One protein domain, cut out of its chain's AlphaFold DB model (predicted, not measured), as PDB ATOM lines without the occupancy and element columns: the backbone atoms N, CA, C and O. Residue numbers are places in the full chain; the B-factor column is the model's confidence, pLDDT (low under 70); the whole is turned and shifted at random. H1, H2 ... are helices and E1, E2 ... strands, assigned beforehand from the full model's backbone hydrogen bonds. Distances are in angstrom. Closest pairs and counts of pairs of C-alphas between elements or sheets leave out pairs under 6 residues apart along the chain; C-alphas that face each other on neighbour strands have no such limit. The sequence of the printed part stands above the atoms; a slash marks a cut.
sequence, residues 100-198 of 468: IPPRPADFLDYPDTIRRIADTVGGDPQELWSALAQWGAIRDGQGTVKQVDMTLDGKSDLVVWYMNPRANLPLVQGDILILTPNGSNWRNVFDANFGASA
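AT A GLANCE: This is residues 100 to 198 of the 468 residues of an uncharacterized protein of Chloroflexi bacterium (UniProt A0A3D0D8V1). Two layers: helices H1 and H2 cover one face of a strongly twisted sheet, E1 E2 E3 E4. The printed part has 99 residues, with two named helices, then four named strands, a meander of successive antiparallel neighbours. The class is mixed, the whole compact, its radius of gyration of the C-alphas 12.9 A, spanning 39 by 26 by 23 A.

HOW THE PARTS SIT: H1, residues 107 to 120, and H2, residues 125 to 134, a hairpin, only just touch, with 3 pairs of C-alphas within 8 A, 118 and 128 closest at 6.4 A. Every O i to N i+4 pair is within hydrogen-bond range in H2, 8 of 10 in H1. E2, residues 157 to 163, and E3, 174 to 182, have N 160 and O 177 within range, 2.8 A.

IN THESE COORDINATES: H1 begins at (74.845, 20.498, -1.187); E1 is residues 144 to 148; E4, 185 to 192, ends at (77.052, 7.614, 1.145).

THE WHOLE: The printed part has no cut; pLDDT is under 70 in residues 168 to 172 and 194 to 198.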
ATOM      1  N   ILE A 100      84.202  23.767 -16.817       88.62
ATOM      2  CA  ILE A 100      83.873  23.214 -15.497       88.62
ATOM      3  C   ILE A 100      82.548  23.834 -15.009       88.62
ATOM      4  O   ILE A 100      82.430  25.070 -14.986       88.62
ATOM      5  N   PRO A 101      81.534  23.017 -14.655       91.31
ATOM      6  CA  PRO A 101      80.276  23.508 -14.105       91.31
ATOM      7  C   PRO A 101      80.499  24.455 -12.913       91.31
ATOM      8  O   PRO A 101      81.438  24.257 -12.147       91.31
ATOM      9  N   PRO A 102      79.664  25.490 -12.713       92.06
ATOM     10  CA  PRO A 102      79.773  26.340 -11.530       92.06
ATOM     11  C   PRO A 102      79.426  25.567 -10.247       92.06
ATOM     12  O   PRO A 102      78.660  24.603 -10.289       92.06
ATOM     13  N   ARG A 103      79.936  26.043  -9.101       93.50
ATOM     14  CA  ARG A 103      79.606  25.498  -7.775       93.50
ATOM     15  C   ARG A 103      78.084  25.491  -7.553       93.50
ATOM     16  O   ARG A 103      77.484  26.567  -7.664       93.50
ATOM     17  N   PRO A 104      77.475  24.353  -7.179       92.62
ATOM     18  CA  PRO A 104      76.049  24.290  -6.881       92.62
ATOM     19  C   PRO A 104      75.647  25.154  -5.685       92.62
ATOM     20  O   PRO A 104      76.467  25.518  -4.833       92.62
ATOM     21  N   ALA A 105      74.366  25.518  -5.635       89.75
ATOM     22  CA  ALA A 105      73.822  26.276  -4.517       89.75
ATOM     23  C   ALA A 105      73.437  25.373  -3.340       89.75
ATOM     24  O   ALA A 105      73.664  25.779  -2.198       89.75
ATOM     25  N   ASP A 106      72.873  24.200  -3.623       87.88
ATOM     26  CA  ASP A 106      72.532  23.170  -2.646       87.88
ATOM     27  C   ASP A 106      73.664  22.137  -2.557       87.88
ATOM     28  O   ASP A 106      74.327  21.847  -3.554       87.88
ATOM     29  N   PHE A 107      73.899  21.595  -1.364       87.06
ATOM     30  CA  PHE A 107      74.845  20.498  -1.187       87.06
ATOM     31  C   PHE A 107      74.324  19.201  -1.817       87.06
ATOM     32  O   PHE A 107      75.110  18.450  -2.382       87.06
ATOM     33  N   LEU A 108      73.002  18.993  -1.840       86.19
ATOM     34  CA  LEU A 108      72.382  17.818  -2.466       86.19
ATOM     35  C   LEU A 108      72.619  17.734  -3.986       86.19
ATOM     36  O   LEU A 108      72.519  16.656  -4.564       86.19
ATOM     37  N   ASP A 109      72.986  18.844  -4.632       90.88
ATOM     38  CA  ASP A 109      73.308  18.902  -6.065       90.88
ATOM     39  C   ASP A 109      74.785  18.564  -6.374       90.88
ATOM     40  O   ASP A 109      75.209  18.567  -7.542       90.88
ATOM     41  N   TYR A 110      75.611  18.332  -5.347       92.75
ATOM     42  CA  TYR A 110      77.037  18.047  -5.516       92.75
ATOM     43  C   TYR A 110      77.311  16.732  -6.251       92.75
ATOM     44  O   TYR A 110      78.095  16.807  -7.198       92.75
ATOM     45  N   PRO A 111      76.679  15.581  -5.929       93.06
ATOM     46  CA  PRO A 111      76.944  14.317  -6.622       93.06
ATOM     47  C   PRO A 111      76.840  14.438  -8.148       93.06
ATOM     48  O   PRO A 111      77.764  14.104  -8.895       93.06
ATOM     49  N   ASP A 112      75.743  15.028  -8.625       94.06
ATOM     50  CA  ASP A 112      75.500  15.230 -10.051       94.06
ATOM     51  C   ASP A 112      76.475  16.220 -10.686       94.06
ATOM     52  O   ASP A 112      76.838  16.099 -11.859       94.06
ATOM     53  N   THR A 113      76.897  17.230  -9.931       95.81
ATOM     54  CA  THR A 113      77.846  18.228 -10.419       95.81
ATOM     55  C   THR A 113      79.263  17.674 -10.479       95.81
ATOM     56  O   THR A 113      79.945  17.906 -11.474       95.81
ATOM     57  N   ILE A 114      79.678  16.891  -9.483       96.81
ATOM     58  CA  ILE A 114      80.946  16.157  -9.457       96.81
ATOM     59  C   ILE A 114      81.027  15.216 -10.658       96.81
ATOM     60  O   ILE A 114      82.015  15.250 -11.387       96.81
ATOM     61  N   ARG A 115      79.955  14.467 -10.943       96.81
ATOM     62  CA  ARG A 115      79.869  13.621 -12.141       96.81
ATOM     63  C   ARG A 115      80.075  14.418 -13.434       96.81
ATOM     64  O   ARG A 115      80.873  14.019 -14.273       96.81
ATOM     65  N   ARG A 116      79.419  15.576 -13.588       95.62
ATOM     66  CA  ARG A 116      79.615  16.441 -14.771       95.62
ATOM     67  C   ARG A 116      81.024  17.030 -14.857       95.62
ATOM     68  O   ARG A 116      81.515  17.251 -15.962       95.62
ATOM     69  N   ILE A 117      81.671  17.315 -13.725       96.19
ATOM     70  CA  ILE A 117      83.084  17.706 -13.715       96.19
ATOM     71  C   ILE A 117      83.931  16.541 -14.219       96.19
ATOM     72  O   ILE A 117      84.713  16.757 -15.135       96.19
ATOM     73  N   ALA A 118      83.729  15.325 -13.697       96.75
ATOM     74  CA  ALA A 118      84.436  14.127 -14.148       96.75
ATOM     75  C   ALA A 118      84.275  13.900 -15.664       96.75
ATOM     76  O   ALA A 118      85.270  13.672 -16.347       96.75
ATOM     77  N   ASP A 119      83.065  14.075 -16.211       95.56
ATOM     78  CA  ASP A 119      82.809  14.052 -17.662       95.56
ATOM     79  C   ASP A 119      83.634  15.120 -18.415       95.56
ATOM     80  O   ASP A 119      84.162  14.871 -19.494       95.56
ATOM     81  N   THR A 120      83.762  16.320 -17.839       94.69
ATOM     82  CA  THR A 120      84.468  17.466 -18.440       94.69
ATOM     83  C   THR A 120      85.984  17.264 -18.466       94.69
ATOM     84  O   THR A 120      86.625  17.614 -19.455       94.69
ATOM     85  N   VAL A 121      86.549  16.705 -17.390       93.88
ATOM     86  CA  VAL A 121      88.001  16.522 -17.200       93.88
ATOM     87  C   VAL A 121      88.488  15.133 -17.622       93.88
ATOM     88  O   VAL A 121      89.631  14.767 -17.371       93.88
ATOM     89  N   GLY A 122      87.617  14.309 -18.215       93.19
ATOM     90  CA  GLY A 122      87.947  12.928 -18.579       93.19
ATOM     91  C   GLY A 122      88.295  12.041 -17.378       93.19
ATOM     92  O   GLY A 122      88.991  11.043 -17.534       93.19
ATOM     93  N   GLY A 123      87.821  12.406 -16.185       94.06
ATOM     94  CA  GLY A 123      88.117  11.729 -14.925       94.06
ATOM     95  C   GLY A 123      89.529  11.916 -14.381       94.06
ATOM     96  O   GLY A 123      89.978  11.089 -13.586       94.06
ATOM     97  N   ASP A 124      90.228  12.980 -14.783       95.19
ATOM     98  CA  ASP A 124      91.472  13.373 -14.130       95.19
ATOM     99  C   ASP A 124      91.223  13.692 -12.634       95.19
ATOM    100  O   ASP A 124      90.441  14.599 -12.306       95.19
ATOM    101  N   PRO A 125      91.858  12.955 -11.700       95.88
ATOM    102  CA  PRO A 125      91.593  13.106 -10.276       95.88
ATOM    103  C   PRO A 125      92.127  14.435  -9.728       95.88
ATOM    104  O   PRO A 125      91.535  14.986  -8.800       95.88
ATOM    105  N   GLN A 126      93.200  14.982 -10.305       96.00
ATOM    106  CA  GLN A 126      93.814  16.230  -9.858       96.00
ATOM    107  C   GLN A 126      92.995  17.446 -10.305       96.00
ATOM    108  O   GLN A 126      92.836  18.396  -9.531       96.00
ATOM    109  N   GLU A 127      92.449  17.437 -11.521       95.44
ATOM    110  CA  GLU A 127      91.548  18.487 -11.998       95.44
ATOM    111  C   GLU A 127      90.226  18.476 -11.223       95.44
ATOM    112  O   GLU A 127      89.760  19.537 -10.790       95.44
ATOM    113  N   LEU A 128      89.661  17.289 -10.962       96.44
ATOM    114  CA  LEU A 128      88.466  17.155 -10.128       96.44
ATOM    115  C   LEU A 128      88.723  17.638  -8.693       96.44
ATOM    116  O   LEU A 128      87.944  18.435  -8.161       96.44
ATOM    117  N   TRP A 129      89.838  17.216  -8.087       96.25
ATOM    118  CA  TRP A 129      90.258  17.689  -6.769       96.25
ATOM    119  C   TRP A 129      90.386  19.214  -6.746       96.25
ATOM    120  O   TRP A 129      89.844  19.872  -5.860       96.25
ATOM    121  N   SER A 130      91.034  19.795  -7.761       95.50
ATOM    122  CA  SER A 130      91.257  21.241  -7.860       95.50
ATOM    123  C   SER A 130      89.943  22.021  -7.954       95.50
ATOM    124  O   SER A 130      89.807  23.066  -7.316       95.50
ATOM    125  N   ALA A 131      88.953  21.513  -8.696       95.12
ATOM    126  CA  ALA A 131      87.627  22.121  -8.777       95.12
ATOM    127  C   ALA A 131      86.910  22.125  -7.413       95.12
ATOM    128  O   ALA A 131      86.359  23.150  -7.001       95.12
ATOM    129  N   LEU A 132      86.962  21.011  -6.676       96.19
ATOM    130  CA  LEU A 132      86.326  20.886  -5.361       96.19
ATOM    131  C   LEU A 132      87.051  21.683  -4.271       96.19
ATOM    132  O   LEU A 132      86.401  22.314  -3.431       96.19
ATOM    133  N   ALA A 133      88.382  21.735  -4.319       95.31
ATOM    134  CA  ALA A 133      89.192  22.550  -3.423       95.31
ATOM    135  C   ALA A 133      88.888  24.049  -3.589       95.31
ATOM    136  O   ALA A 133      88.685  24.755  -2.601       95.31
ATOM    137  N   GLN A 134      88.732  24.537  -4.829       94.00
ATOM    138  CA  GLN A 134      88.321  25.926  -5.096       94.00
ATOM    139  C   GLN A 134      86.957  26.277  -4.487       94.00
ATOM    140  O   GLN A 134      86.687  27.436  -4.172       94.00
ATOM    141  N   TRP A 135      86.077  25.291  -4.319       93.19
ATOM    142  CA  TRP A 135      84.767  25.490  -3.699       93.19
ATOM    143  C   TRP A 135      84.809  25.442  -2.175       93.19
ATOM    144  O   TRP A 135      83.798  25.776  -1.550       93.19
ATOM    145  N   GLY A 136      85.949  25.049  -1.597       91.06
ATOM    146  CA  GLY A 136      86.107  24.708  -0.188       91.06
ATOM    147  C   GLY A 136      85.427  23.391   0.182       91.06
ATOM    148  O   GLY A 136      85.125  23.202   1.361       91.06
ATOM    149  N   ALA A 137      85.123  22.549  -0.813       92.00
ATOM    150  CA  ALA A 137      84.487  21.244  -0.656       92.00
ATOM    151  C   ALA A 137      85.502  20.108  -0.464       92.00
ATOM    152  O   ALA A 137      85.099  18.995  -0.162       92.00
ATOM    153  N   ILE A 138      86.794  20.402  -0.633       93.00
ATOM    154  CA  ILE A 138      87.941  19.632  -0.146       93.00
ATOM    155  C   ILE A 138      88.897  20.640   0.509       93.00
ATOM    156  O   ILE A 138      89.045  21.759   0.009       93.00
ATOM    157  N   ARG A 139      89.490  20.286   1.653       87.69
ATOM    158  CA  ARG A 139      90.383  21.133   2.466       87.69
ATOM    159  C   ARG A 139      91.522  20.292   3.045       87.69
ATOM    160  O   ARG A 139      91.487  19.067   2.991       87.69
ATOM    161  N   ASP A 140      92.526  20.938   3.630       80.25
ATOM    162  CA  ASP A 140      93.638  20.228   4.267       80.25
ATOM    163  C   ASP A 140      93.128  19.251   5.340       80.25
ATOM    164  O   ASP A 140      92.427  19.641   6.275       80.25
ATOM    165  N   GLY A 141      93.455  17.966   5.176       79.00
ATOM    166  CA  GLY A 141      93.026  16.888   6.074       79.00
ATOM    167  C   GLY A 141      91.548  16.489   5.971       79.00
ATOM    168  O   GLY A 141      91.116  15.615   6.717       79.00
ATOM    169  N   GLN A 142      90.767  17.093   5.068       83.94
ATOM    170  CA  GLN A 142      89.348  16.794   4.879       83.94
ATOM    171  C   GLN A 142      89.024  16.672   3.392       83.94
ATOM    172  O   GLN A 142      89.035  17.654   2.649       83.94
ATOM    173  N   GLY A 143      88.637  15.471   2.968       89.81
ATOM    174  CA  GLY A 143      88.255  15.195   1.589       89.81
ATOM    175  C   GLY A 143      89.421  14.765   0.711       89.81
ATOM    176  O   GLY A 143      90.588  15.053   0.974       89.81
ATOM    177  N   THR A 144      89.100  14.027  -0.344       95.06
ATOM    178  CA  THR A 144      90.086  13.477  -1.272       95.06
ATOM    179  C   THR A 144      89.427  13.064  -2.586       95.06
ATOM    180  O   THR A 144      88.214  12.870  -2.649       95.06
ATOM    181  N   VAL A 145      90.247  12.908  -3.624       97.12
ATOM    182  CA  VAL A 145      89.886  12.222  -4.866       97.12
ATOM    183  C   VAL A 145      90.947  11.154  -5.091       97.12
ATOM    184  O   VAL A 145      92.130  11.478  -5.195       97.12
ATOM    185  N   LYS A 146      90.538   9.888  -5.135       95.25
ATOM    186  CA  LYS A 146      91.424   8.742  -5.367       95.25
ATOM    187  C   LYS A 146      90.955   7.943  -6.572       95.25
ATOM    188  O   LYS A 146      89.768   7.933  -6.877       95.25
ATOM    189  N   GLN A 147      91.897   7.269  -7.225       96.50
ATOM    190  CA  GLN A 147      91.614   6.298  -8.276       96.50
ATOM    191  C   GLN A 147      91.853   4.884  -7.759       96.50
ATOM    192  O   GLN A 147      92.960   4.579  -7.320       96.50
ATOM    193  N   VAL A 148      90.817   4.051  -7.805       96.44
ATOM    194  CA  VAL A 148      90.825   2.662  -7.322       96.44
ATOM    195  C   VAL A 148      89.841   1.871  -8.180       96.44
ATOM    196  O   VAL A 148      88.760   2.378  -8.446       96.44
ATOM    197  N   ASP A 149      90.185   0.667  -8.636       96.00
ATOM    198  CA  ASP A 149      89.206  -0.230  -9.276       96.00
ATOM    199  C   ASP A 149      88.316  -0.839  -8.184       96.00
ATOM    200  O   ASP A 149      88.643  -1.865  -7.592       96.00
ATOM    201  N   MET A 150      87.232  -0.139  -7.856       96.38
ATOM    202  CA  MET A 150      86.269  -0.546  -6.835       96.38
ATOM    203  C   MET A 150      85.237  -1.519  -7.408       96.38
ATOM    204  O   MET A 150      84.652  -2.300  -6.667       96.38
ATOM    205  N   THR A 151      84.968  -1.443  -8.714       94.38
ATOM    206  CA  THR A 151      83.929  -2.232  -9.392       94.38
ATOM    207  C   THR A 151      84.435  -3.529 -10.024       94.38
ATOM    208  O   THR A 151      83.619  -4.319 -10.513       94.38
ATOM    209  N   LEU A 152      85.746  -3.773  -9.963       92.19
ATOM    210  CA  LEU A 152      86.442  -4.965 -10.458       92.19
ATOM    211  C   LEU A 152      86.255  -5.180 -11.963       92.19
ATOM    212  O   LEU A 152      86.227  -6.314 -12.450       92.19
ATOM    213  N   ASP A 153      86.099  -4.085 -12.710       92.50
ATOM    214  CA  ASP A 153      85.928  -4.113 -14.163       92.50
ATOM    215  C   ASP A 153      87.248  -3.885 -14.925       92.50
ATOM    216  O   ASP A 153      87.269  -3.872 -16.163       92.50
ATOM    217  N   GLY A 154      88.362  -3.764 -14.191       92.50
ATOM    218  CA  GLY A 154      89.700  -3.525 -14.716       92.50
ATOM    219  C   GLY A 154      89.976  -2.059 -15.049       92.50
ATOM    220  O   GLY A 154      91.014  -1.763 -15.651       92.50
ATOM    221  N   LYS A 155      89.066  -1.138 -14.712       93.94
ATOM    222  CA  LYS A 155      89.248   0.306 -14.882       93.94
ATOM    223  C   LYS A 155      89.239   0.990 -13.526       93.94
ATOM    224  O   LYS A 155      88.498   0.628 -12.627       93.94
ATOM    225  N   SER A 156      90.041   2.040 -13.401       95.19
ATOM    226  CA  SER A 156      90.034   2.850 -12.187       95.19
ATOM    227  C   SER A 156      88.730   3.638 -12.060       95.19
ATOM    228  O   SER A 156      88.385   4.431 -12.942       95.19
ATOM    229  N   ASP A 157      88.068   3.482 -10.921       97.38
ATOM    230  CA  ASP A 157      86.958   4.309 -10.471       97.38
ATOM    231  C   ASP A 157      87.487   5.517  -9.687       97.38
ATOM    232  O   ASP A 157      88.592   5.499  -9.144       97.38
ATOM    233  N   LEU A 158      86.701   6.589  -9.621       98.12
ATOM    234  CA  LEU A 158      86.984   7.756  -8.792       98.12
ATOM    235  C   LEU A 158      86.246   7.630  -7.463       98.12
ATOM    236  O   LEU A 158      85.019   7.684  -7.438       98.12
ATOM    237  N   VAL A 159      86.995   7.548  -6.367       97.75
ATOM    238  CA  VAL A 159      86.474   7.669  -5.002       97.75
ATOM    239  C   VAL A 159      86.631   9.119  -4.560       97.75
ATOM    240  O   VAL A 159      87.750   9.624  -4.438       97.75
ATOM    241  N   VAL A 160      85.512   9.801  -4.337       97.31
ATOM    242  CA  VAL A 160      85.455  11.230  -4.024       97.31
ATOM    243  C   VAL A 160      84.846  11.409  -2.640       97.31
ATOM    244  O   VAL A 160      83.656  11.189  -2.452       97.31
ATOM    245  N   TRP A 161      85.653  11.852  -1.681       94.69
ATOM    246  CA  TRP A 161      85.186  12.277  -0.361       94.69
ATOM    247  C   TRP A 161      85.197  13.801  -0.306       94.69
ATOM    248  O   TRP A 161      86.238  14.425  -0.532       94.69
ATOM    249  N   TYR A 162      84.046  14.411  -0.038       92.25
ATOM    250  CA  TYR A 162      83.877  15.861  -0.099       92.25
ATOM    251  C   TYR A 162      82.930  16.368   0.991       92.25
ATOM    252  O   TYR A 162      82.165  15.615   1.587       92.25
ATOM    253  N   MET A 163      83.002  17.668   1.273       88.50
ATOM    254  CA  MET A 163      82.289  18.317   2.371       88.50
ATOM    255  C   MET A 163      81.414  19.450   1.873       88.50
ATOM    256  O   MET A 163      81.717  20.114   0.879       88.50
ATOM    257  N   ASN A 164      80.367  19.737   2.634       86.75
ATOM    258  CA  ASN A 164      79.554  20.917   2.465       86.75
ATOM    259  C   ASN A 164      80.390  22.157   2.812       86.75
ATOM    260  O   ASN A 164      80.686  22.405   3.986       86.75
ATOM    261  N   PRO A 165      80.746  22.998   1.825       86.31
ATOM    262  CA  PRO A 165      81.610  24.141   2.081       86.31
ATOM    263  C   PRO A 165      80.934  25.231   2.920       86.31
ATOM    264  O   PRO A 165      81.620  26.143   3.381       86.31
ATOM    265  N   ARG A 166      79.606  25.163   3.088       81.25
ATOM    266  CA  ARG A 166      78.800  26.110   3.866       81.25
ATOM    267  C   ARG A 166      78.495  25.622   5.282       81.25
ATOM    268  O   ARG A 166      77.892  26.381   6.037       81.25
ATOM    269  N   ALA A 167      78.860  24.389   5.634       73.94
ATOM    270  CA  ALA A 167      78.650  23.879   6.983       73.94
ATOM    271  C   ALA A 167      79.502  24.666   7.995       73.94
ATOM    272  O   ALA A 167      80.673  24.969   7.744       73.94
ATOM    273  N   ASN A 168      78.903  25.010   9.138       63.59
ATOM    274  CA  ASN A 168      79.596  25.682  10.232       63.59
ATOM    275  C   ASN A 168      80.261  24.641  11.139       63.59
ATOM    276  O   ASN A 168      79.619  23.691  11.582       63.59
ATOM    277  N   LEU A 169      81.539  24.857  11.456       56.28
ATOM    278  CA  LEU A 169      82.266  24.044  12.432       56.28
ATOM    279  C   LEU A 169      81.556  24.067  13.801       56.28
ATOM    280  O   LEU A 169      81.008  25.107  14.179       56.28
ATOM    281  N   PRO A 170      81.577  22.956  14.560       56.62
ATOM    282  CA  PRO A 170      82.430  21.771  14.379       56.62
ATOM    283  C   PRO A 170      81.837  20.659  13.496       56.62
ATOM    284  O   PRO A 170      82.508  19.661  13.263       56.62
ATOM    285  N   LEU A 171      80.608  20.815  12.996       60.06
ATOM    286  CA  LEU A 171      79.892  19.766  12.266       60.06
ATOM    287  C   LEU A 171      79.997  20.014  10.765       60.06
ATOM    288  O   LEU A 171      79.301  20.862  10.209       60.06
ATOM    289  N   VAL A 172      80.890  19.283  10.108       67.00
ATOM    290  CA  VAL A 172      81.037  19.346   8.656       67.00
ATOM    291  C   VAL A 172      80.225  18.207   8.060       67.00
ATOM    292  O   VAL A 172      80.586  17.047   8.211       67.00
ATOM    293  N   GLN A 173      79.117  18.538   7.400       77.69
ATOM    294  CA  GLN A 173      78.421  17.582   6.543       77.69
ATOM    295  C   GLN A 173      79.363  17.185   5.402       77.69
ATOM    296  O   GLN A 173      79.979  18.056   4.789       77.69
ATOM    297  N   GLY A 174      79.466  15.897   5.111       83.44
ATOM    298  CA  GLY A 174      80.253  15.365   4.010       83.44
ATOM    299  C   GLY A 174      79.632  14.081   3.496       83.44
ATOM    300  O   GLY A 174      78.876  13.452   4.236       83.44
ATOM    301  N   ASP A 175      79.977  13.742   2.256       89.38
ATOM    302  CA  ASP A 175      79.495  12.575   1.514       89.38
ATOM    303  C   ASP A 175      80.685  11.864   0.838       89.38
ATOM    304  O   ASP A 175      81.754  12.457   0.617       89.38
ATOM    305  N   ILE A 176      80.489  10.591   0.483       93.00
ATOM    306  CA  ILE A 176      81.410   9.808  -0.352       93.00
ATOM    307  C   ILE A 176      80.675   9.367  -1.611       93.00
ATOM    308  O   ILE A 176      79.595   8.791  -1.534       93.00
ATOM    309  N   LEU A 177      81.305   9.589  -2.759       94.88
ATOM    310  CA  LEU A 177      80.804   9.233  -4.079       94.88
ATOM    311  C   LEU A 177      81.805   8.319  -4.789       94.88
ATOM    312  O   LEU A 177      82.995   8.635  -4.822       94.88
ATOM    313  N   ILE A 178      81.328   7.238  -5.413       96.94
ATOM    314  CA  ILE A 178      82.135   6.426  -6.335       96.94
ATOM    315  C   ILE A 178      81.599   6.585  -7.752       96.94
ATOM    316  O   ILE A 178      80.448   6.248  -8.049       96.94
ATOM    317  N   LEU A 179      82.455   7.090  -8.638       97.62
ATOM    318  CA  LEU A 179      82.171   7.214 -10.060       97.62
ATOM    319  C   LEU A 179      82.975   6.194 -10.853       97.62
ATOM    320  O   LEU A 179      84.193   6.159 -10.750       97.62
ATOM    321  N   THR A 180      82.306   5.447 -11.721       96.56
ATOM    322  CA  THR A 180      82.941   4.463 -12.606       96.56
ATOM    323  C   THR A 180      82.831   4.881 -14.077       96.56
ATOM    324  O   THR A 180      81.817   5.489 -14.469       96.56
ATOM    325  N   PRO A 181      83.833   4.576 -14.924       96.44
ATOM    326  CA  PRO A 181      83.780   4.880 -16.347       96.44
ATOM    327  C   PRO A 181      82.582   4.235 -17.066       96.44
ATOM    328  O   PRO A 181      82.275   3.048 -16.936       96.44
ATOM    329  N   ASN A 182      81.919   5.015 -17.919       93.56
ATOM    330  CA  ASN A 182      80.832   4.587 -18.794       93.56
ATOM    331  C   ASN A 182      80.976   5.232 -20.184       93.56
ATOM    332  O   ASN A 182      80.355   6.251 -20.502       93.56
ATOM    333  N   GLY A 183      81.831   4.638 -21.022       90.50
ATOM    334  CA  GLY A 183      82.208   5.217 -22.312       90.50
ATOM    335  C   GLY A 183      83.068   6.466 -22.116       90.50
ATOM    336  O   GLY A 183      84.090   6.400 -21.444       90.50
ATOM    337  N   SER A 184      82.654   7.594 -22.697       87.06
ATOM    338  CA  SER A 184      83.288   8.905 -22.483       87.06
ATOM    339  C   SER A 184      82.791   9.635 -21.231       87.06
ATOM    340  O   SER A 184      83.254  10.736 -20.958       87.06
ATOM    341  N   ASN A 185      81.814   9.064 -20.524       94.06
ATOM    342  CA  ASN A 185      81.167   9.674 -19.368       94.06
ATOM    343  C   ASN A 185      81.448   8.852 -18.104       94.06
ATOM    344  O   ASN A 185      81.977   7.745 -18.171       94.06
ATOM    345  N   TRP A 186      81.009   9.363 -16.964       95.81
ATOM    346  CA  TRP A 186      81.104   8.737 -15.653       95.81
ATOM    347  C   TRP A 186      79.706   8.464 -15.093       95.81
ATOM    348  O   TRP A 186      78.791   9.280 -15.237       95.81
ATOM    349  N   ARG A 187      79.519   7.306 -14.451       94.81
ATOM    350  CA  ARG A 187      78.274   6.954 -13.747       94.81
ATOM    351  C   ARG A 187      78.539   6.815 -12.251       94.81
ATOM    352  O   ARG A 187      79.571   6.284 -11.865       94.81
ATOM    353  N   ASN A 188      77.594   7.257 -11.430       94.75
ATOM    354  CA  ASN A 188      77.610   7.000  -9.993       94.75
ATOM    355  C   ASN A 188      77.207   5.539  -9.722       94.75
ATOM    356  O   ASN A 188      76.202   5.083 -10.269       94.75
ATOM    357  N   VAL A 189      77.985   4.825  -8.907       94.00
ATOM    358  CA  VAL A 189      77.679   3.462  -8.431       94.00
ATOM    359  C   VAL A 189      77.552   3.353  -6.914       94.00
ATOM    360  O   VAL A 189      77.062   2.337  -6.427       94.00
ATOM    361  N   PHE A 190      77.957   4.381  -6.170       92.62
ATOM    362  CA  PHE A 190      77.834   4.428  -4.721       92.62
ATOM    363  C   PHE A 190      77.768   5.873  -4.236       92.62
ATOM    364  O   PHE A 190      78.564   6.713  -4.659       92.62
ATOM    365  N   ASP A 191      76.849   6.127  -3.311       87.19
ATOM    366  CA  ASP A 191      76.685   7.413  -2.645       87.19
ATOM    367  C   ASP A 191      76.362   7.179  -1.165       87.19
ATOM    368  O   ASP A 191      75.281   6.691  -0.825       87.19
ATOM    369  N   ALA A 192      77.303   7.518  -0.286       82.62
ATOM    370  CA  ALA A 192      77.052   7.614   1.145       82.62
ATOM    371  C   ALA A 192      76.539   9.026   1.462       82.62
ATOM    372  O   ALA A 192      77.295   9.876   1.937       82.62
ATOM    373  N   ASN A 193      75.256   9.266   1.177       70.75
ATOM    374  CA  ASN A 193      74.599  10.553   1.396       70.75
ATOM    375  C   ASN A 193      73.940  10.602   2.779       70.75
ATOM    376  O   ASN A 193      72.903   9.974   3.009       70.75
ATOM    377  N   PHE A 194      74.501  11.393   3.695       61.66
ATOM    378  CA  PHE A 194      73.899  11.626   5.019       61.66
ATOM    379  C   PHE A 194      72.994  12.876   5.058       61.66
ATOM    380  O   PHE A 194      72.426  13.228   6.091       61.66
ATOM    381  N   GLY A 195      72.827  13.563   3.924       50.28
ATOM    382  CA  GLY A 195      72.184  14.869   3.793       50.28
ATOM    383  C   GLY A 195      70.659  14.912   3.691       50.28
ATOM    384  O   GLY A 195      70.116  16.010   3.575       50.28
ATOM    385  N   ALA A 196      69.948  13.783   3.757       41.53
ATOM    386  CA  ALA A 196      68.479  13.763   3.677       41.53
ATOM    387  C   ALA A 196      67.762  13.537   5.029       41.53
ATOM    388  O   ALA A 196      66.552  13.744   5.121       41.53
ATOM    389  N   SER A 197      68.481  13.151   6.091       40.75
ATOM    390  CA  SER A 197      67.907  12.860   7.417       40.75
ATOM    391  C   SER A 197      68.210  13.982   8.418       40.75
ATOM    392  O   SER A 197      69.108  13.911   9.253       40.75
ATOM    393  N   ALA A 198      67.461  15.078   8.303       38.16
ATOM    394  CA  ALA A 198      67.612  16.287   9.110       38.16
ATOM    395  C   ALA A 198      67.049  16.154  10.543       38.16
ATOM    396  O   ALA A 198      66.163  16.915  10.936       38.16
TER     397      ALA A 198